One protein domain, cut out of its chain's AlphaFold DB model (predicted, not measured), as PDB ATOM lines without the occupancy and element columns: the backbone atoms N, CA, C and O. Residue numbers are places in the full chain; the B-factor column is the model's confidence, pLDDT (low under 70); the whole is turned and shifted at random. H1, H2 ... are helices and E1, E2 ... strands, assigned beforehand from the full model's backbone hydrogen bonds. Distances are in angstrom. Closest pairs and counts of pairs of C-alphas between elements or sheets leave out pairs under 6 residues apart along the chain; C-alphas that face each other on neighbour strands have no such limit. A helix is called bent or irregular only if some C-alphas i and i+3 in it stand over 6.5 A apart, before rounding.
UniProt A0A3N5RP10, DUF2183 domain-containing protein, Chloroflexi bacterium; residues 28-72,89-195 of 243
ATOM      1  N   GLU A  28     263.632 351.939 291.825       94.50
ATOM      2  CA  GLU A  28     265.087 351.983 292.012       94.50
ATOM      3  C   GLU A  28     265.805 350.771 291.395       94.50
ATOM      4  O   GLU A  28     266.933 350.884 290.905       94.50
ATOM      5  N   GLY A  29     265.146 349.609 291.389       94.44
ATOM      6  CA  GLY A  29     265.689 348.352 290.889       94.44
ATOM      7  C   GLY A  29     266.906 347.863 291.681       94.44
ATOM      8  O   GLY A  29     267.238 348.359 292.758       94.44
ATOM      9  N   ILE A  30     267.614 346.866 291.142       94.31
ATOM     10  CA  ILE A  30     268.792 346.273 291.798       94.31
ATOM     11  C   ILE A  30     269.984 347.232 291.916       94.31
ATOM     12  O   ILE A  30     270.804 347.093 292.823       94.31
ATOM     13  N   SER A  31     270.087 348.216 291.021       92.06
ATOM     14  CA  SER A  31     271.178 349.194 291.041       92.06
ATOM     15  C   SER A  31     270.952 350.313 292.063       92.06
ATOM     16  O   SER A  31     271.915 350.931 292.504       92.06
ATOM     17  N   GLY A  32     269.698 350.557 292.464       90.88
ATOM     18  CA  GLY A  32     269.305 351.734 293.241       90.88
ATOM     19  C   GLY A  32     268.960 352.953 292.374       90.88
ATOM     20  O   GLY A  32     268.337 353.889 292.859       90.88
ATOM     21  N   GLU A  33     269.336 352.946 291.094       90.56
ATOM     22  CA  GLU A  33     269.190 354.087 290.181       90.56
ATOM     23  C   GLU A  33     268.597 353.686 288.821       90.56
ATOM     24  O   GLU A  33     268.625 354.474 287.877       90.56
ATOM     25  N   SER A  34     268.042 352.474 288.700       89.75
ATOM     26  CA  SER A  34     267.546 351.941 287.424       89.75
ATOM     27  C   SER A  34     266.397 352.775 286.855       89.75
ATOM     28  O   SER A  34     266.276 352.892 285.639       89.75
ATOM     29  N   ARG A  35     265.572 353.365 287.735       91.12
ATOM     30  CA  ARG A  35     264.378 354.158 287.388       91.12
ATOM     31  C   ARG A  35     263.435 353.392 286.461       91.12
ATOM     32  O   ARG A  35     263.009 353.897 285.422       91.12
ATOM     33  N   ASN A  36     263.132 352.153 286.842       92.38
ATOM     34  CA  ASN A  36     262.255 351.270 286.086       92.38
ATOM     35  C   ASN A  36     260.877 351.931 285.883       92.38
ATOM     36  O   ASN A  36     260.306 352.450 286.845       92.38
ATOM     37  N   PRO A  37     260.308 351.905 284.665       92.25
ATOM     38  CA  PRO A  37     258.982 352.458 284.420       92.25
ATOM     39  C   PRO A  37     257.908 351.758 285.261       92.25
ATOM     40  O   PRO A  37     257.819 350.531 285.261       92.25
ATOM     41  N   LEU A  38     257.060 352.542 285.928       92.12
ATOM     42  CA  LEU A  38     255.849 352.050 286.587       92.12
ATOM     43  C   LEU A  38     254.617 352.508 285.800       92.12
ATOM     44  O   LEU A  38     254.459 353.697 285.520       92.12
ATOM     45  N   PHE A  39     253.746 351.564 285.449       92.19
ATOM     46  CA  PHE A  39     252.506 351.838 284.729       92.19
ATOM     47  C   PHE A  39     251.314 351.586 285.646       92.19
ATOM     48  O   PHE A  39     251.095 350.461 286.095       92.19
ATOM     49  N   TYR A  40     250.527 352.628 285.902       89.25
ATOM     50  CA  TYR A  40     249.325 352.527 286.724       89.25
ATOM     51  C   TYR A  40     248.100 352.480 285.818       89.25
ATOM     52  O   TYR A  40     247.808 353.448 285.120       89.25
ATOM     53  N   VAL A  41     247.374 351.361 285.823       88.06
ATOM     54  CA  VAL A  41     246.183 351.169 284.983       88.06
ATOM     55  C   VAL A  41     244.947 351.054 285.864       88.06
ATOM     56  O   VAL A  41     244.815 350.115 286.649       88.06
ATOM     57  N   SER A  42     244.017 351.998 285.726       82.44
ATOM     58  CA  SER A  42     242.781 352.020 286.503       82.44
ATOM     59  C   SER A  42     241.554 352.244 285.619       82.44
ATOM     60  O   SER A  42     241.559 353.030 284.678       82.44
ATOM     61  N   SER A  43     240.457 351.565 285.960       77.50
ATOM     62  CA  SER A  43     239.137 351.797 285.354       77.50
ATOM     63  C   SER A  43     238.420 353.015 285.955       77.50
ATOM     64  O   SER A  43     237.277 353.303 285.590       77.50
ATOM     65  N   SER A  44     239.051 353.704 286.911       75.94
ATOM     66  CA  SER A  44     238.510 354.901 287.546       75.94
ATOM     67  C   SER A  44     238.355 356.058 286.552       75.94
ATOM     68  O   SER A  44     239.188 356.199 285.657       75.94
ATOM     69  N   PRO A  45     237.334 356.916 286.732       76.69
ATOM     70  CA  PRO A  45     237.170 358.132 285.944       76.69
ATOM     71  C   PRO A  45     238.384 359.072 285.990       76.69
ATOM     72  O   PRO A  45     238.996 359.253 287.047       76.69
ATOM     73  N   TRP A  46     238.679 359.732 284.868       78.50
ATOM     74  CA  TRP A  46     239.786 360.688 284.731       78.50
ATOM     75  C   TRP A  46     239.714 361.879 285.691       78.50
ATOM     76  O   TRP A  46     240.748 362.400 286.096       78.50
ATOM     77  N   ASN A  47     238.519 362.281 286.134       75.06
ATOM     78  CA  ASN A  47     238.353 363.379 287.090       75.06
ATOM     79  C   ASN A  47     238.914 363.066 288.495       75.06
ATOM     80  O   ASN A  47     238.880 363.929 289.367       75.06
ATOM     81  N   LEU A  48     239.387 361.836 288.738       78.50
ATOM     82  CA  LEU A  48     240.126 361.464 289.948       78.50
ATOM     83  C   LEU A  48     241.645 361.634 289.804       78.50
ATOM     84  O   LEU A  48     242.360 361.323 290.753       78.50
ATOM     85  N   TYR A  49     242.140 362.117 288.661       80.94
ATOM     86  CA  TYR A  49     243.572 362.266 288.405       80.94
ATOM     87  C   TYR A  49     244.278 363.090 289.482       80.94
ATOM     88  O   TYR A  49     245.197 362.579 290.116       80.94
ATOM     89  N   ASP A  50     243.811 364.315 289.745       81.19
ATOM     90  CA  ASP A  50     244.456 365.209 290.715       81.19
ATOM     91  C   ASP A  50     244.459 364.595 292.121       81.19
ATOM     92  O   ASP A  50     245.479 364.587 292.801       81.19
ATOM     93  N   LEU A  51     243.347 363.963 292.515       80.31
ATOM     94  CA  LEU A  51     243.236 363.269 293.800       80.31
ATOM     95  C   LEU A  51     244.236 362.106 293.921       80.31
ATOM     96  O   LEU A  51     244.837 361.918 294.977       80.31
ATOM     97  N   LEU A  52     244.387 361.301 292.867       79.44
ATOM     98  CA  LEU A  52     245.316 360.169 292.847       79.44
ATOM     99  C   LEU A  52     246.773 360.636 292.802       79.44
ATOM    100  O   LEU A  52     247.616 360.045 293.472       79.44
ATOM    101  N   SER A  53     247.054 361.702 292.057       80.69
ATOM    102  CA  SER A  53     248.372 362.331 291.996       80.69
ATOM    103  C   SER A  53     248.786 362.863 293.368       80.69
ATOM    104  O   SER A  53     249.858 362.515 293.864       80.69
ATOM    105  N   ASP A  54     247.917 363.625 294.037       81.62
ATOM    106  CA  ASP A  54     248.155 364.111 295.400       81.62
ATOM    107  C   ASP A  54     248.368 362.951 296.373       81.62
ATOM    108  O   ASP A  54     249.260 362.990 297.221       81.62
ATOM    109  N   PHE A  55     247.579 361.884 296.237       81.19
ATOM    110  CA  PHE A  55     247.736 360.689 297.053       81.19
ATOM    111  C   PHE A  55     249.096 360.012 296.836       81.19
ATOM    112  O   PHE A  55     249.753 359.671 297.815       81.19
ATOM    113  N   PHE A  56     249.546 359.844 295.589       84.38
ATOM    114  CA  PHE A  56     250.857 359.258 295.300       84.38
ATOM    115  C   PHE A  56     251.993 360.099 295.879       84.38
ATOM    116  O   PHE A  56     252.865 359.539 296.540       84.38
ATOM    117  N   HIS A  57     251.936 361.425 295.742       83.75
ATOM    118  CA  HIS A  57     252.911 362.321 296.366       83.75
ATOM    119  C   HIS A  57     252.914 362.201 297.895       83.75
ATOM    120  O   HIS A  57     253.970 362.070 298.507       83.75
ATOM    121  N   LEU A  58     251.736 362.209 298.527       81.94
ATOM    122  CA  LEU A  58     251.610 362.090 299.983       81.94
ATOM    123  C   LEU A  58     252.083 360.734 300.521       81.94
ATOM    124  O   LEU A  58     252.383 360.625 301.708       81.94
ATOM    125  N   GLN A  59     252.085 359.690 299.696       81.19
ATOM    126  CA  GLN A  59     252.543 358.346 300.060       81.19
ATOM    127  C   GLN A  59     253.958 358.037 299.577       81.19
ATOM    128  O   GLN A  59     254.418 356.916 299.768       81.19
ATOM    129  N   ASP A  60     254.636 359.012 298.968       86.69
ATOM    130  CA  ASP A  60     255.953 358.829 298.360       86.69
ATOM    131  C   ASP A  60     255.979 357.615 297.408       86.69
ATOM    132  O   ASP A  60     256.901 356.797 297.386       86.69
ATOM    133  N   ILE A  61     254.886 357.444 296.660       86.38
ATOM    134  CA  ILE A  61     254.787 356.463 295.586       86.38
ATOM    135  C   ILE A  61     255.407 357.112 294.352       86.38
ATOM    136  O   ILE A  61     254.946 358.189 293.960       86.38
ATOM    137  N   PRO A  62     256.404 356.480 293.702       84.38
ATOM    138  CA  PRO A  62     256.970 357.026 292.483       84.38
ATOM    139  C   PRO A  62     255.863 357.182 291.455       84.38
ATOM    140  O   PRO A  62     255.254 356.201 291.025       84.38
ATOM    141  N   ILE A  63     255.605 358.414 291.037       70.75
ATOM    142  CA  ILE A  63     254.737 358.652 289.896       70.75
ATOM    143  C   ILE A  63     255.545 358.222 288.680       70.75
ATOM    144  O   ILE A  63     256.367 358.962 288.144       70.75
ATOM    145  N   GLY A  64     255.373 356.954 288.311       63.62
ATOM    146  CA  GLY A  64     255.846 356.425 287.046       63.62
ATOM    147  C   GLY A  64     255.296 357.240 285.870       63.62
ATOM    148  O   GLY A  64     254.421 358.091 286.043       63.62
ATOM    149  N   PRO A  65     255.788 356.997 284.649       55.53
ATOM    150  CA  PRO A  65     255.533 357.886 283.522       55.53
ATOM    151  C   PRO A  65     254.052 358.030 283.144       55.53
ATOM    152  O   PRO A  65     253.707 359.036 282.525       55.53
ATOM    153  N   VAL A  66     253.174 357.065 283.473       60.91
ATOM    154  CA  VAL A  66     251.774 357.098 283.013       60.91
ATOM    155  C   VAL A  66     250.780 356.520 284.030       60.91
ATOM    156  O   VAL A  66     250.901 355.374 284.471       60.91
ATOM    157  N   LEU A  67     249.747 357.312 284.337       72.94
ATOM    158  CA  LEU A  67     248.520 356.892 285.015       72.94
ATOM    159  C   LEU A  67     247.387 356.849 283.978       72.94
ATOM    160  O   LEU A  67     246.922 357.891 283.518       72.94
ATOM    161  N   PHE A  68     246.952 355.649 283.600       70.62
ATOM    162  CA  PHE A  68     245.839 355.444 282.677       70.62
ATOM    163  C   PHE A  68     244.523 355.425 283.453       70.62
ATOM    164  O   PHE A  68     244.279 354.522 284.258       70.62
ATOM    165  N   LEU A  69     243.687 356.431 283.197       71.94
ATOM    166  CA  LEU A  69     242.338 356.564 283.741       71.94
ATOM    167  C   LEU A  69     241.313 356.493 282.617       71.94
ATOM    168  O   LEU A  69     241.583 356.875 281.477       71.94
ATOM    169  N   ARG A  70     240.112 356.035 282.962       66.88
ATOM    170  CA  ARG A  70     239.008 355.903 282.022       66.88
ATOM    171  C   ARG A  70     238.353 357.253 281.764       66.88
ATOM    172  O   ARG A  70     237.976 357.954 282.706       66.88
ATOM    173  N   ASP A  71     238.142 357.578 280.491       61.22
ATOM    174  CA  ASP A  71     237.214 358.644 280.135       61.22
ATOM    175  C   ASP A  71     235.776 358.134 280.292       61.22
ATOM    176  O   ASP A  71     235.391 357.134 279.686       61.22
ATOM    177  N   TRP A  72     234.997 358.771 281.162       55.72
ATOM    178  CA  TRP A  72     233.554 358.561 281.236       55.72
ATOM    179  C   TRP A  72     232.908 359.746 280.521       55.72
ATOM    180  O   TRP A  72     232.462 360.703 281.153       55.72
ATOM    181  N   THR A  89     242.338 345.283 279.847       90.38
ATOM    182  CA  THR A  89     243.072 344.343 278.991       90.38
ATOM    183  C   THR A  89     243.645 345.064 277.778       90.38
ATOM    184  O   THR A  89     244.832 344.924 277.501       90.38
ATOM    185  N   LYS A  90     242.846 345.881 277.080       89.44
ATOM    186  CA  LYS A  90     243.309 346.635 275.907       89.44
ATOM    187  C   LYS A  90     244.473 347.568 276.244       89.44
ATOM    188  O   LYS A  90     245.447 347.590 275.497       89.44
ATOM    189  N   ILE A  91     244.401 348.294 277.361       89.88
ATOM    190  CA  ILE A  91     245.490 349.180 277.798       89.88
ATOM    191  C   ILE A  91     246.744 348.382 278.140       89.88
ATOM    192  O   ILE A  91     247.825 348.722 277.672       89.88
ATOM    193  N   CYS A  92     246.620 347.309 278.923       92.81
ATOM    194  CA  CYS A  92     247.773 346.490 279.288       92.81
ATOM    195  C   CYS A  92     248.458 345.887 278.054       92.81
ATOM    196  O   CYS A  92     249.685 345.887 277.980       92.81
ATOM    197  N   ARG A  93     247.681 345.422 277.066       94.44
ATOM    198  CA  ARG A  93     248.215 344.931 275.786       94.44
ATOM    199  C   ARG A  93     248.926 346.034 275.016       94.44
ATOM    200  O   ARG A  93     250.053 345.826 274.594       94.44
ATOM    201  N   GLN A  94     248.318 347.216 274.926       92.62
ATOM    202  CA  GLN A  94     248.944 348.367 274.283       92.62
ATOM    203  C   GLN A  94     250.295 348.714 274.929       92.62
ATOM    204  O   GLN A  94     251.274 348.870 274.217       92.62
ATOM    205  N   ILE A  95     250.388 348.748 276.263       92.62
ATOM    206  CA  ILE A  95     251.664 348.980 276.964       92.62
ATOM    207  C   ILE A  95     252.689 347.889 276.608       92.62
ATOM    208  O   ILE A  95     253.845 348.187 276.315       92.62
ATOM    209  N   LEU A  96     252.288 346.616 276.623       94.75
ATOM    210  CA  LEU A  96     253.183 345.506 276.282       94.75
ATOM    211  C   LEU A  96     253.671 345.570 274.827       94.75
ATOM    212  O   LEU A  96     254.822 345.201 274.572       94.75
ATOM    213  N   ASP A  97     252.821 346.027 273.909       95.06
ATOM    214  CA  ASP A  97     253.115 346.174 272.482       95.06
ATOM    215  C   ASP A  97     253.993 347.408 272.201       95.06
ATOM    216  O   ASP A  97     254.930 347.321 271.406       95.06
ATOM    217  N   ASP A  98     253.745 348.526 272.891       93.88
ATOM    218  CA  ASP A  98     254.492 349.786 272.749       93.88
ATOM    219  C   ASP A  98     255.922 349.680 273.320       93.88
ATOM    220  O   ASP A  98     256.836 350.368 272.860       93.88
ATOM    221  N   PHE A  99     256.146 348.781 274.288       93.50
ATOM    222  CA  PHE A  99     257.453 348.527 274.906       93.50
ATOM    223  C   PHE A  99     257.929 347.075 274.701       93.50
ATOM    224  O   PHE A  99     258.084 346.325 275.673       93.50
ATOM    225  N   PRO A 100     258.215 346.649 273.456       94.19
ATOM    226  CA  PRO A 100     258.461 345.242 273.129       94.19
ATOM    227  C   PRO A 100     259.759 344.685 273.731       94.19
ATOM    228  O   PRO A 100     259.878 343.476 273.914       94.19
ATOM    229  N   SER A 101     260.728 345.547 274.054       93.31
ATOM    230  CA  SER A 101     262.009 345.155 274.652       93.31
ATOM    231  C   SER A 101     261.977 345.035 276.177       93.31
ATOM    232  O   SER A 101     262.964 344.598 276.762       93.31
ATOM    233  N   LEU A 102     260.895 345.467 276.835       93.69
ATOM    234  CA  LEU A 102     260.782 345.424 278.292       93.69
ATOM    235  C   LEU A 102     260.085 344.145 278.753       93.69
ATOM    236  O   LEU A 102     259.105 343.692 278.151       93.69
ATOM    237  N   GLN A 103     260.570 343.601 279.865       95.12
ATOM    238  CA  GLN A 103     259.898 342.553 280.625       95.12
ATOM    239  C   GLN A 103     259.117 343.177 281.785       95.12
ATOM    240  O   GLN A 103     259.469 344.250 282.276       95.12
ATOM    241  N   PHE A 104     258.042 342.520 282.207       97.06
ATOM    242  CA  PHE A 104     257.041 343.096 283.097       97.06
ATOM    243  C   PHE A 104     256.797 342.217 284.321       97.06
ATOM    244  O   PHE A 104     256.756 340.990 284.235       97.06
ATOM    245  N   ILE A 105     256.573 342.873 285.455       97.38
ATOM    246  CA  ILE A 105     255.979 342.279 286.652       97.38
ATOM    247  C   ILE A 105     254.581 342.875 286.772       97.38
ATOM    248  O   ILE A 105     254.424 344.096 286.746       97.38
ATOM    249  N   LEU A 106     253.566 342.023 286.874       97.12
ATOM    250  CA  LEU A 106     252.176 342.455 286.995       97.12
ATOM    251  C   LEU A 106     251.783 342.471 288.471       97.12
ATOM    252  O   LEU A 106     251.990 341.475 289.156       97.12
ATOM    253  N   VAL A 107     251.217 343.575 288.963       95.19
ATOM    254  CA  VAL A 107     250.774 343.711 290.361       95.19
ATOM    255  C   VAL A 107     249.304 344.118 290.394       95.19
ATOM    256  O   VAL A 107     248.962 345.205 289.933       95.19
ATOM    257  N   GLY A 108     248.449 343.261 290.955       91.88
ATOM    258  CA  GLY A 108     246.995 343.443 290.957       91.88
ATOM    259  C   GLY A 108     246.312 342.972 292.239       91.88
ATOM    260  O   GLY A 108     246.960 342.589 293.214       91.88
ATOM    261  N   ASP A 109     244.984 343.009 292.236       89.25
ATOM    262  CA  ASP A 109     244.123 342.734 293.389       89.25
ATOM    263  C   ASP A 109     243.132 341.593 293.094       89.25
ATOM    264  O   ASP A 109     242.467 341.575 292.054       89.25
ATOM    265  N   SER A 110     243.005 340.635 294.019       85.75
ATOM    266  CA  SER A 110     242.155 339.448 293.856       85.75
ATOM    267  C   SER A 110     240.654 339.747 293.803       85.75
ATOM    268  O   SER A 110     239.893 338.932 293.283       85.75
ATOM    269  N   SER A 111     240.209 340.882 294.356       82.12
ATOM    270  CA  SER A 111     238.798 341.308 294.295       82.12
ATOM    271  C   SER A 111     238.417 341.959 292.970       82.12
ATOM    272  O   SER A 111     237.233 342.089 292.656       82.12
ATOM    273  N   GLN A 112     239.402 342.357 292.166       85.75
ATOM    274  CA  GLN A 112     239.183 342.936 290.846       85.75
ATOM    275  C   GLN A 112     239.319 341.881 289.751       85.75
ATOM    276  O   GLN A 112     239.645 340.727 289.998       85.75
ATOM    277  N   GLN A 113     239.073 342.274 288.501       89.12
ATOM    278  CA  GLN A 113     239.237 341.411 287.324       89.12
ATOM    279  C   GLN A 113     240.714 341.178 286.939       89.12
ATOM    280  O   GLN A 113     240.994 340.647 285.866       89.12
ATOM    281  N   ASP A 114     241.666 341.576 287.790       92.50
ATOM    282  CA  ASP A 114     243.099 341.480 287.511       92.50
ATOM    283  C   ASP A 114     243.559 340.025 287.279       92.50
ATOM    284  O   ASP A 114     244.316 339.816 286.332       92.50
ATOM    285  N   PRO A 115     243.070 338.991 288.005       93.75
ATOM    286  CA  PRO A 115     243.431 337.608 287.702       93.75
ATOM    287  C   PRO A 115     243.028 337.145 286.297       93.75
ATOM    288  O   PRO A 115     243.818 336.485 285.621       93.75
ATOM    289  N   GLU A 116     241.831 337.505 285.821       94.06
ATOM    290  CA  GLU A 116     241.412 337.181 284.453       94.06
ATOM    291  C   GLU A 116     242.237 337.915 283.406       94.06
ATOM    292  O   GLU A 116     242.610 337.322 282.395       94.06
ATOM    293  N   ILE A 117     242.504 339.201 283.640       94.19
ATOM    294  CA  ILE A 117     243.303 340.024 282.731       94.19
ATOM    295  C   ILE A 117     244.716 339.444 282.650       94.19
ATOM    296  O   ILE A 117     245.216 339.193 281.560       94.19
ATOM    297  N   TYR A 118     245.358 339.166 283.784       96.56
ATOM    298  CA  TYR A 118     246.735 338.675 283.812       96.56
ATOM    299  C   TYR A 118     246.866 337.259 283.260       96.56
ATOM    300  O   TYR A 118     247.852 336.979 282.588       96.56
ATOM    301  N   SER A 119     245.858 336.401 283.449       95.81
ATOM    302  CA  SER A 119     245.797 335.085 282.802       95.81
ATOM    303  C   SER A 119     245.846 335.223 281.276       95.81
ATOM    304  O   SER A 119     246.577 334.496 280.609       95.81
ATOM    305  N   GLU A 120     245.123 336.197 280.721       95.50
ATOM    306  CA  GLU A 120     245.144 336.490 279.290       95.50
ATOM    307  C   GLU A 120     246.493 337.068 278.834       95.50
ATOM    308  O   GLU A 120     247.045 336.631 277.823       95.50
ATOM    309  N   LEU A 121     247.057 338.019 279.585       96.62
ATOM    310  CA  LEU A 121     248.339 338.641 279.238       96.62
ATOM    311  C   LEU A 121     249.493 337.638 279.257       96.62
ATOM    312  O   LEU A 121     250.281 337.606 278.321       96.62
ATOM    313  N   VAL A 122     249.578 336.794 280.283       96.62
ATOM    314  CA  VAL A 122     250.620 335.762 280.389       96.62
ATOM    315  C   VAL A 122     250.554 334.796 279.208       96.62
ATOM    316  O   VAL A 122     251.581 334.466 278.621       96.62
ATOM    317  N   LYS A 123     249.342 334.410 278.806       94.62
ATOM    318  CA  LYS A 123     249.118 333.522 277.666       94.62
ATOM    319  C   LYS A 123     249.554 334.124 276.329       94.62
ATOM    320  O   LYS A 123     250.098 333.415 275.487       94.62
ATOM    321  N   PHE A 124     249.274 335.408 276.096       95.12
ATOM    322  CA  PHE A 124     249.612 336.074 274.830       95.12
ATOM    323  C   PHE A 124     251.042 336.620 274.782       95.12
ATOM    324  O   PHE A 124     251.585 336.787 273.691       95.12
ATOM    325  N   TYR A 125     251.648 336.878 275.938       95.88
ATOM    326  CA  TYR A 125     252.996 337.422 276.075       95.88
ATOM    327  C   TYR A 125     253.845 336.522 276.989       95.88
ATOM    328  O   TYR A 125     254.332 336.986 278.028       95.88
ATOM    329  N   PRO A 126     254.036 335.236 276.632       91.50
ATOM    330  CA  PRO A 126     254.906 334.351 277.399       91.50
ATOM    331  C   PRO A 126     256.337 334.911 277.411       91.50
ATOM    332  O   PRO A 126     256.719 335.664 276.515       91.50
ATOM    333  N   GLU A 127     257.117 334.596 278.450       90.81
ATOM    334  CA  GLU A 127     258.504 335.071 278.677       90.81
ATOM    335  C   GLU A 127     258.678 336.593 278.901       90.81
ATOM    336  O   GLU A 127     259.672 337.041 279.482       90.81
ATOM    337  N   ARG A 128     257.702 337.411 278.489       95.25
ATOM    338  CA  ARG A 128     257.647 338.857 278.760       95.25
ATOM    339  C   ARG A 128     257.184 339.150 280.183       95.25
ATOM    340  O   ARG A 128     257.570 340.177 280.736       95.25
ATOM    341  N   ILE A 129     256.349 338.286 280.762       97.44
ATOM    342  CA  ILE A 129     255.822 338.445 282.120       97.44
ATOM    343  C   ILE A 129     256.674 337.633 283.100       97.44
ATOM    344  O   ILE A 129     256.551 336.414 283.186       97.44
ATOM    345  N   LEU A 130     257.529 338.316 283.860       96.00
ATOM    346  CA  LEU A 130     258.473 337.700 284.799       96.00
ATOM    347  C   LEU A 130     257.789 337.126 286.038       96.00
ATOM    348  O   LEU A 130     258.176 336.076 286.545       96.00
ATOM    349  N   ALA A 131     256.791 337.845 286.542       97.38
ATOM    350  CA  ALA A 131     255.998 337.423 287.680       97.38
ATOM    351  C   ALA A 131     254.640 338.120 287.690       97.38
ATOM    352  O   ALA A 131     254.473 339.228 287.169       97.38
ATOM    353  N   VAL A 132     253.690 337.473 288.352       97.88
ATOM    354  CA  VAL A 132     252.372 338.008 288.652       97.88
ATOM    355  C   VAL A 132     252.191 338.029 290.163       97.88
ATOM    356  O   VAL A 132     252.259 337.002 290.833       97.88
ATOM    357  N   TYR A 133     251.956 339.208 290.716       97.25
ATOM    358  CA  TYR A 133     251.713 339.436 292.129       97.25
ATOM    359  C   TYR A 133     250.264 339.847 292.330       97.25
ATOM    360  O   TYR A 133     249.826 340.894 291.857       97.25
ATOM    361  N   ILE A 134     249.511 339.021 293.047       93.00
ATOM    362  CA  ILE A 134     248.123 339.296 293.393       93.00
ATOM    363  C   ILE A 134     248.042 339.531 294.893       93.00
ATOM    364  O   ILE A 134     248.389 338.668 295.704       93.00
ATOM    365  N   ARG A 135     247.546 340.705 295.271       90.88
ATOM    366  CA  ARG A 135     247.111 340.958 296.637       90.88
ATOM    367  C   ARG A 135     245.853 340.148 296.912       90.88
ATOM    368  O   ARG A 135     244.857 340.302 296.207       90.88
ATOM    369  N   ASN A 136     245.880 339.359 297.974       85.38
ATOM    370  CA  ASN A 136     244.706 338.674 298.481       85.38
ATOM    371  C   ASN A 136     243.965 339.563 299.491       85.38
ATOM    372  O   ASN A 136     244.527 339.944 300.519       85.38
ATOM    373  N   VAL A 137     242.716 339.925 299.195       77.31
ATOM    374  CA  VAL A 137     241.926 340.824 300.061       77.31
ATOM    375  C   VAL A 137     240.929 340.116 300.971       77.31
ATOM    376  O   VAL A 137     240.384 340.749 301.875       77.31
ATOM    377  N   SER A 138     240.707 338.818 300.769       69.31
ATOM    378  CA  SER A 138     239.780 338.026 301.573       69.31
ATOM    379  C   SER A 138     240.453 336.757 302.084       69.31
ATOM    380  O   SER A 138     241.278 336.147 301.409       69.31
ATOM    381  N   LYS A 139     240.084 336.343 303.301       64.38
ATOM    382  CA  LYS A 139     240.502 335.044 303.849       64.38
ATOM    383  C   LYS A 139     239.883 333.888 303.069       64.38
ATOM    384  O   LYS A 139     240.528 332.860 302.895       64.38
ATOM    385  N   ASP A 140     238.667 334.103 302.578       63.34
ATOM    386  CA  ASP A 140     237.969 333.194 301.687       63.34
ATOM    387  C   ASP A 140     238.133 333.736 300.272       63.34
ATOM    388  O   ASP A 140     237.641 334.823 299.963       63.34
ATOM    389  N   LEU A 141     238.870 333.019 299.421       66.12
ATOM    390  CA  LEU A 141     239.045 333.420 298.028       66.12
ATOM    391  C   LEU A 141     237.664 333.538 297.389       66.12
ATOM    392  O   LEU A 141     237.012 332.531 297.140       66.12
ATOM    393  N   GLU A 142     237.219 334.766 297.123       68.56
ATOM    394  CA  GLU A 142     235.896 335.012 296.542       68.56
ATOM    395  C   GLU A 142     235.792 334.436 295.121       68.56
ATOM    396  O   GLU A 142     234.700 334.163 294.630       68.56
ATOM    397  N   ARG A 143     236.941 334.277 294.447       78.81
ATOM    398  CA  ARG A 143     237.051 333.897 293.030       78.81
ATOM    399  C   ARG A 143     238.157 332.852 292.816       78.81
ATOM    400  O   ARG A 143     239.146 333.127 292.129       78.81
ATOM    401  N   PRO A 144     238.042 331.659 293.424       84.06
ATOM    402  CA  PRO A 144     239.114 330.672 293.432       84.06
ATOM    403  C   PRO A 144     239.391 330.104 292.034       84.06
ATOM    404  O   PRO A 144     240.546 329.838 291.710       84.06
ATOM    405  N   GLU A 145     238.383 329.986 291.168       87.69
ATOM    406  CA  GLU A 145     238.546 329.498 289.795       87.69
ATOM    407  C   GLU A 145     239.411 330.438 288.948       87.69
ATOM    408  O   GLU A 145     240.238 329.972 288.164       87.69
ATOM    409  N   ALA A 146     239.256 331.753 289.128       89.38
ATOM    410  CA  ALA A 146     240.040 332.759 288.420       89.38
ATOM    411  C   ALA A 146     241.522 332.688 288.803       89.38
ATOM    412  O   ALA A 146     242.395 332.675 287.938       89.38
ATOM    413  N   ILE A 147     241.796 332.570 290.105       90.12
ATOM    414  CA  ILE A 147     243.152 332.402 290.637       90.12
ATOM    415  C   ILE A 147     243.752 331.070 290.184       90.12
ATOM    416  O   ILE A 147     244.910 331.031 289.780       90.12
ATOM    417  N   ARG A 148     242.969 329.983 290.198       91.69
ATOM    418  CA  ARG A 148     243.410 328.661 289.736       91.69
ATOM    419  C   ARG A 148     243.822 328.700 288.267       91.69
ATOM    420  O   ARG A 148     244.897 328.224 287.928       91.69
ATOM    421  N   LYS A 149     242.995 329.308 287.416       94.06
ATOM    422  CA  LYS A 149     243.292 329.469 285.989       94.06
ATOM    423  C   LYS A 149     244.526 330.344 285.760       94.06
ATOM    424  O   LYS A 149     245.363 330.008 284.931       94.06
ATOM    425  N   LEU A 150     244.654 331.451 286.494       93.94
ATOM    426  CA  LEU A 150     245.854 332.284 286.442       93.94
ATOM    427  C   LEU A 150     247.101 331.474 286.815       93.94
ATOM    428  O   LEU A 150     248.109 331.577 286.128       93.94
ATOM    429  N   ALA A 151     247.032 330.670 287.878       93.38
ATOM    430  CA  ALA A 151     248.146 329.839 288.311       93.38
ATOM    431  C   ALA A 151     248.566 328.832 287.231       93.38
ATOM    432  O   ALA A 151     249.759 328.694 286.985       93.38
ATOM    433  N   GLU A 152     247.609 328.175 286.570       93.75
ATOM    434  CA  GLU A 152     247.883 327.265 285.449       93.75
ATOM    435  C   GLU A 152     248.632 327.982 284.318       93.75
ATOM    436  O   GLU A 152     249.736 327.579 283.966       93.75
ATOM    437  N   GLU A 153     248.094 329.096 283.815       95.25
ATOM    438  CA  GLU A 153     248.695 329.825 282.686       95.25
ATOM    439  C   GLU A 153     250.073 330.423 283.051       95.25
ATOM    440  O   GLU A 153     250.977 330.464 282.220       95.25
ATOM    441  N   VAL A 154     250.270 330.855 284.305       93.56
ATOM    442  CA  VAL A 154     251.568 331.349 284.808       93.56
ATOM    443  C   VAL A 154     252.619 330.246 284.859       93.56
ATOM    444  O   VAL A 154     253.753 330.482 284.439       93.56
ATOM    445  N   LEU A 155     252.252 329.059 285.339       92.31
ATOM    446  CA  LEU A 155     253.158 327.913 285.382       92.31
ATOM    447  C   LEU A 155     253.508 327.425 283.973       92.31
ATOM    448  O   LEU A 155     254.681 327.177 283.697       92.31
ATOM    449  N   ASP A 156     252.523 327.355 283.075       91.94
ATOM    450  CA  ASP A 156     252.727 326.949 281.679       91.94
ATOM    451  C   ASP A 156     253.655 327.916 280.925       91.94
ATOM    452  O   ASP A 156     254.454 327.493 280.090       91.94
ATOM    453  N   ALA A 157     253.604 329.211 281.253       91.62
ATOM    454  CA  ALA A 157     254.487 330.232 280.689       91.62
ATOM    455  C   ALA A 157     255.881 330.300 281.349       91.62
ATOM    456  O   ALA A 157     256.690 331.144 280.961       91.62
ATOM    457  N   GLY A 158     256.168 329.465 282.357       90.44
ATOM    458  CA  GLY A 158     257.435 329.488 283.098       90.44
ATOM    459  C   GLY A 158     257.623 330.721 283.991       90.44
ATOM    460  O   GLY A 158     258.751 331.065 284.342       90.44
ATOM    461  N   SER A 159     256.531 331.400 284.344       92.88
ATOM    462  CA  SER A 159     256.512 332.586 285.202       92.88
ATOM    463  C   SER A 159     256.151 332.207 286.649       92.88
ATOM    464  O   SER A 159     255.909 331.043 286.965       92.88
ATOM    465  N   THR A 160     256.135 333.179 287.565       95.25
ATOM    466  CA  THR A 160     255.818 332.941 288.986       95.25
ATOM    467  C   THR A 160     254.602 333.738 289.442       95.25
ATOM    468  O   THR A 160     254.549 334.952 289.262       95.25
ATOM    469  N   LEU A 161     253.645 333.067 290.091       96.19
ATOM    470  CA  LEU A 161     252.495 333.697 290.741       96.19
ATOM    471  C   LEU A 161     252.728 333.769 292.253       96.19
ATOM    472  O   LEU A 161     252.961 332.747 292.894       96.19
ATOM    473  N   ILE A 162     252.587 334.961 292.836       95.31
ATOM    474  CA  ILE A 162     252.535 335.149 294.290       95.31
ATOM    475  C   ILE A 162     251.192 335.744 294.667       95.31
ATOM    476  O   ILE A 162     250.887 336.886 294.327       95.31
ATOM    477  N   LEU A 163     250.421 334.970 295.421       91.75
ATOM    478  CA  LEU A 163     249.221 335.430 296.100       91.75
ATOM    479  C   LEU A 163     249.587 335.762 297.551       91.75
ATOM    480  O   LEU A 163     250.024 334.877 298.286       91.75
ATOM    481  N   ALA A 164     249.458 337.026 297.958       89.25
ATOM    482  CA  ALA A 164     249.892 337.461 299.285       89.25
ATOM    483  C   ALA A 164     248.957 338.493 299.921       89.25
ATOM    484  O   ALA A 164     248.451 339.393 299.254       89.25
ATOM    485  N   ASP A 165     248.784 338.395 301.238       85.56
ATOM    486  CA  ASP A 165     247.987 339.344 302.029       85.56
ATOM    487  C   ASP A 165     248.736 340.672 302.276       85.56
ATOM    488  O   ASP A 165     248.136 341.698 302.606       85.56
ATOM    489  N   ASP A 166     250.065 340.660 302.131       86.06
ATOM    490  CA  ASP A 166     250.943 341.818 302.289       86.06
ATOM    491  C   ASP A 166     252.113 341.800 301.289       86.06
ATOM    492  O   ASP A 166     252.271 340.881 300.484       86.06
ATOM    493  N   THR A 167     252.929 342.850 301.322       91.88
ATOM    494  CA  THR A 167     254.034 343.080 300.381       91.88
ATOM    495  C   THR A 167     255.282 342.235 300.642       91.88
ATOM    496  O   THR A 167     256.147 342.146 299.772       91.88
ATOM    497  N   LEU A 168     255.420 341.586 301.803       94.44
ATOM    498  CA  LEU A 168     256.674 340.932 302.191       94.44
ATOM    499  C   LEU A 168     257.001 339.674 301.370       94.44
ATOM    500  O   LEU A 168     258.178 339.506 301.039       94.44
ATOM    501  N   PRO A 169     256.050 338.777 301.034       95.69
ATOM    502  CA  PRO A 169     256.316 337.663 300.123       95.69
ATOM    503  C   PRO A 169     256.756 338.135 298.736       95.69
ATOM    504  O   PRO A 169     257.719 337.598 298.194       95.69
ATOM    505  N   MET A 170     256.111 339.181 298.208       96.19
ATOM    506  CA  MET A 170     256.461 339.774 296.912       96.19
ATOM    507  C   MET A 170     257.878 340.358 296.942       96.19
ATOM    508  O   MET A 170     258.689 340.066 296.068       96.19
ATOM    509  N   ALA A 171     258.210 341.117 297.994       96.81
ATOM    510  CA  ALA A 171     259.538 341.695 298.177       96.81
ATOM    511  C   ALA A 171     260.631 340.621 298.294       96.81
ATOM    512  O   ALA A 171     261.675 340.747 297.663       96.81
ATOM    513  N   ARG A 172     260.396 339.549 299.068       97.44
ATOM    514  CA  ARG A 172     261.352 338.436 299.203       97.44
ATOM    515  C   ARG A 172     261.664 337.800 297.857       97.44
ATOM    516  O   ARG A 172     262.831 337.703 297.498       97.44
ATOM    517  N   HIS A 173     260.630 337.453 297.101       97.62
ATOM    518  CA  HIS A 173     260.817 336.876 295.779       97.62
ATOM    519  C   HIS A 173     261.544 337.836 294.831       97.62
ATOM    520  O   HIS A 173     262.476 337.439 294.145       97.62
ATOM    521  N   ALA A 174     261.168 339.116 294.804       97.19
ATOM    522  CA  ALA A 174     261.842 340.098 293.957       97.19
ATOM    523  C   ALA A 174     263.334 340.271 294.310       97.19
ATOM    524  O   ALA A 174     264.145 340.528 293.421       97.19
ATOM    525  N   ILE A 175     263.715 340.103 295.581       97.62
ATOM    526  CA  ILE A 175     265.120 340.089 296.019       97.62
ATOM    527  C   ILE A 175     265.825 338.813 295.554       97.62
ATOM    528  O   ILE A 175     266.939 338.892 295.045       97.62
ATOM    529  N   GLU A 176     265.186 337.652 295.707       97.12
ATOM    530  CA  GLU A 176     265.725 336.355 295.270       97.12
ATOM    531  C   GLU A 176     265.999 336.329 293.761       97.12
ATOM    532  O   GLU A 176     267.021 335.798 293.333       97.12
ATOM    533  N   GLN A 177     265.134 336.968 292.970       96.81
ATOM    534  CA  GLN A 177     265.308 337.121 291.522       96.81
ATOM    535  C   GLN A 177     266.269 338.256 291.128       96.81
ATOM    536  O   GLN A 177     266.558 338.442 289.946       96.81
ATOM    537  N   GLY A 178     266.762 339.043 292.090       96.31
ATOM    538  CA  GLY A 178     267.670 340.159 291.828       96.31
ATOM    539  C   GLY A 178     267.023 341.347 291.112       96.31
ATOM    540  O   GLY A 178     267.716 342.089 290.420       96.31
ATOM    541  N   TRP A 179     265.711 341.549 291.257       96.06
ATOM    542  CA  TRP A 179     264.988 342.684 290.663       96.06
ATOM    543  C   TRP A 179     265.027 343.933 291.542       96.06
ATOM    544  O   TRP A 179     265.052 345.050 291.024       96.06
ATOM    545  N   ILE A 180     265.079 343.749 292.862       97.00
ATOM    546  CA  ILE A 180     265.210 344.828 293.850       97.00
ATOM    547  C   ILE A 180     266.346 344.525 294.830       97.00
ATOM    548  O   ILE A 180     266.721 343.371 295.046       97.00
ATOM    549  N   ARG A 181     266.893 345.562 295.471       96.50
ATOM    550  CA  ARG A 181     267.975 345.401 296.456       96.50
ATOM    551  C   ARG A 181     267.474 344.752 297.740       96.50
ATOM    552  O   ARG A 181     266.477 345.184 298.315       96.50
ATOM    553  N   ALA A 182     268.267 343.836 298.298       96.00
ATOM    554  CA  ALA A 182     268.009 343.272 299.627       96.00
ATOM    555  C   ALA A 182     267.907 344.350 300.729       96.00
ATOM    556  O   ALA A 182     267.161 344.194 301.694       96.00
ATOM    557  N   ALA A 183     268.616 345.472 300.558       95.06
ATOM    558  CA  ALA A 183     268.588 346.609 301.475       95.06
ATOM    559  C   ALA A 183     267.240 347.354 301.523       95.06
ATOM    560  O   ALA A 183     267.017 348.087 302.480       95.06
ATOM    561  N   ALA A 184     266.340 347.158 300.550       94.06
ATOM    562  CA  ALA A 184     264.991 347.732 300.583       94.06
ATOM    563  C   ALA A 184     264.052 346.972 301.540       94.06
ATOM    564  O   ALA A 184     263.057 347.511 302.021       94.06
ATOM    565  N   PHE A 185     264.365 345.712 301.871       95.50
ATOM    566  CA  PHE A 185     263.482 344.860 302.671       95.50
ATOM    567  C   PHE A 185     263.145 345.417 304.071       95.50
ATOM    568  O   PHE A 185     261.977 345.351 304.470       95.50
ATOM    569  N   PRO A 186     264.105 345.973 304.845       96.19
ATOM    570  CA  PRO A 186     263.805 346.582 306.138       96.19
ATOM    571  C   PRO A 186     262.855 347.780 306.038       96.19
ATOM    572  O   PRO A 186     262.001 347.928 306.910       96.19
ATOM    573  N   GLU A 187     262.970 348.591 304.983       93.81
ATOM    574  CA  GLU A 187     262.090 349.738 304.740       93.81
ATOM    575  C   GLU A 187     260.660 349.277 304.444       93.81
ATOM    576  O   GLU A 187     259.732 349.691 305.136       93.81
ATOM    577  N   ILE A 188     260.489 348.323 303.520       94.00
ATOM    578  CA  ILE A 188     259.177 347.738 303.187       94.00
ATOM    579  C   ILE A 188     258.509 347.162 304.443       94.00
ATOM    580  O   ILE A 188     257.320 347.365 304.695       94.00
ATOM    581  N   LYS A 189     259.285 346.477 305.289       93.94
ATOM    582  CA  LYS A 189     258.795 345.936 306.563       93.94
ATOM    583  C   LYS A 189     258.406 347.031 307.560       93.94
ATOM    584  O   LYS A 189     257.426 346.852 308.286       93.94
ATOM    585  N   ALA A 190     259.171 348.118 307.636       91.69
ATOM    586  CA  ALA A 190     258.882 349.240 308.520       91.69
ATOM    587  C   ALA A 190     257.600 349.970 308.095       91.69
ATOM    588  O   ALA A 190     256.741 350.209 308.942       91.69
ATOM    589  N   GLU A 191     257.433 350.235 306.799       89.88
ATOM    590  CA  GLU A 191     256.240 350.887 306.253       89.88
ATOM    591  C   GLU A 191     254.993 350.014 306.417       89.88
ATOM    592  O   GLU A 191     253.988 350.478 306.946       89.88
ATOM    593  N   LYS A 192     255.084 348.706 306.125       89.44
ATOM    594  CA  LYS A 192     253.990 347.762 306.409       89.44
ATOM    595  C   LYS A 192     253.537 347.854 307.873       89.44
ATOM    596  O   LYS A 192     252.341 347.864 308.157       89.44
ATOM    597  N   LYS A 193     254.485 347.907 308.817       88.56
ATOM    598  CA  LYS A 193     254.174 348.027 310.250       88.56
ATOM    599  C   LYS A 193     253.516 349.372 310.578       88.56
ATOM    600  O   LYS A 193     252.635 349.407 311.435       88.56
ATOM    601  N   ALA A 194     253.938 350.457 309.931       85.81
ATOM    602  CA  ALA A 194     253.325 351.772 310.097       85.81
ATOM    603  C   ALA A 194     251.865 351.770 309.610       85.81
ATOM    604  O   ALA A 194     250.986 352.205 310.351       85.81
ATOM    605  N   ASP A 195     251.592 351.163 308.453       82.88
ATOM    606  CA  ASP A 195     250.236 351.021 307.904       82.88
ATOM    607  C   ASP A 195     249.306 350.169 308.797       82.88
ATOM    608  O   ASP A 195     248.078 350.325 308.791       82.88
TER     609      ASP A 195
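AT A GLANCE: This is residues 28 to 72 and 89 to 195 of the 243 residues of the protein "DUF2183 domain-containing protein" of Chloroflexi bacterium (UniProt A0A3N5RP10). A small parallel sheet, E3 E4 E5, forms the core of the larger lobe, with H3 and H4 over one face, H5 over the other, and H6 folded back along H5. A smaller lobe, the two strands E1 and E2 with H1, lies to one side, with H2 between it and H3; residues 54 to 60, of which 54 to 58 belong to H1, stand free. The printed part has 152 residues, with six named helices and five named strands in the order E1 H1 E2 H2 E3 H3 E4 H4 E5 H5 H6. The class is mixed, both sheets are parallel, and the whole is compact and rounded, with a radius of gyration of the C-alphas of 15.7 A and spans of 41 by 37 by 36 A.

IN THESE COORDINATES: E1 is residues 39 to 45, 16.6 A long, beginning at C-alpha 39 (252.506, 351.838, 284.729). H1, residues 46 to 58, 19.3 A, is irregular: C-alphas 47 and 50 are 7.3 A apart. E2 is 66 to 70, H2 89 to 98, E3 104 to 109 and H3 114 to 124. E4, 129 to 135, is 17.1 A long; H4, 144 to 156, is 18.4 A. E5 is 160 to 164 and H5 167 to 176. H6, 182 to 195, 21.1 A, is only just irregular, with C-alphas 183 and 186 6.7 A apart; it ends at C-alpha 195 (250.236, 351.021, 307.904).

HOW THE PARTS SIT: E3, E4 and E5 stand in that order; N 108 and O 133 are 2.9 A apart, N 134 and O 162 2.8 A, within hydrogen-bond range. E3, H3, E4 and E4, H4, E5 are strand-helix-strand units, two parallel neighbour strands with a helix between, each with a right-handed crossover; E1, H1, E2 is a third. H3 and H4 are on the same face, at heights over the sheet of 8.6 A and 9.9 A, and touch at a shallow tilt of 25 degrees, closest at the C-alphas of Ser 119 and Leu 150, 4.6 A. H5 is on the opposite face, 9.8 A over E4 and E5. H5 and H6 form a helical hairpin, opposite ways at 1 degree, with the C-alphas of Ile 175 and Ala 182 closest, 5.6 A. H2 touches H3 at a steep tilt of 42 degrees, with the C-alphas of Thr 89 and Ile 117 closest, 5.7 A. E1 and E2 are parallel, N 42 to O 68 2.9 A; the closest C-alphas of E1 and H2, Val 41 and Ile 91, are 7.5 A apart. H1 and H6, among others, are apart. Every O i to N i+4 pair is within hydrogen-bond range in H2, H3, H4 and H5, but 7 of 9 in H1 and 8 of 10 in H6.

THE WHOLE: The two C-alphas farthest apart, those of Trp 72 and Ala 183, are 42.2 A apart. Residues 73 to 88 are not printed; C-alphas 72 and 89 are 17.3 A apart across this cut, in the link from E2 to H2. Of the links that are printed whole, none is long. The mean pLDDT of the printed part is 88.4, and residues 64 to 66, 70 to 72 and 138 to 142 are under 70.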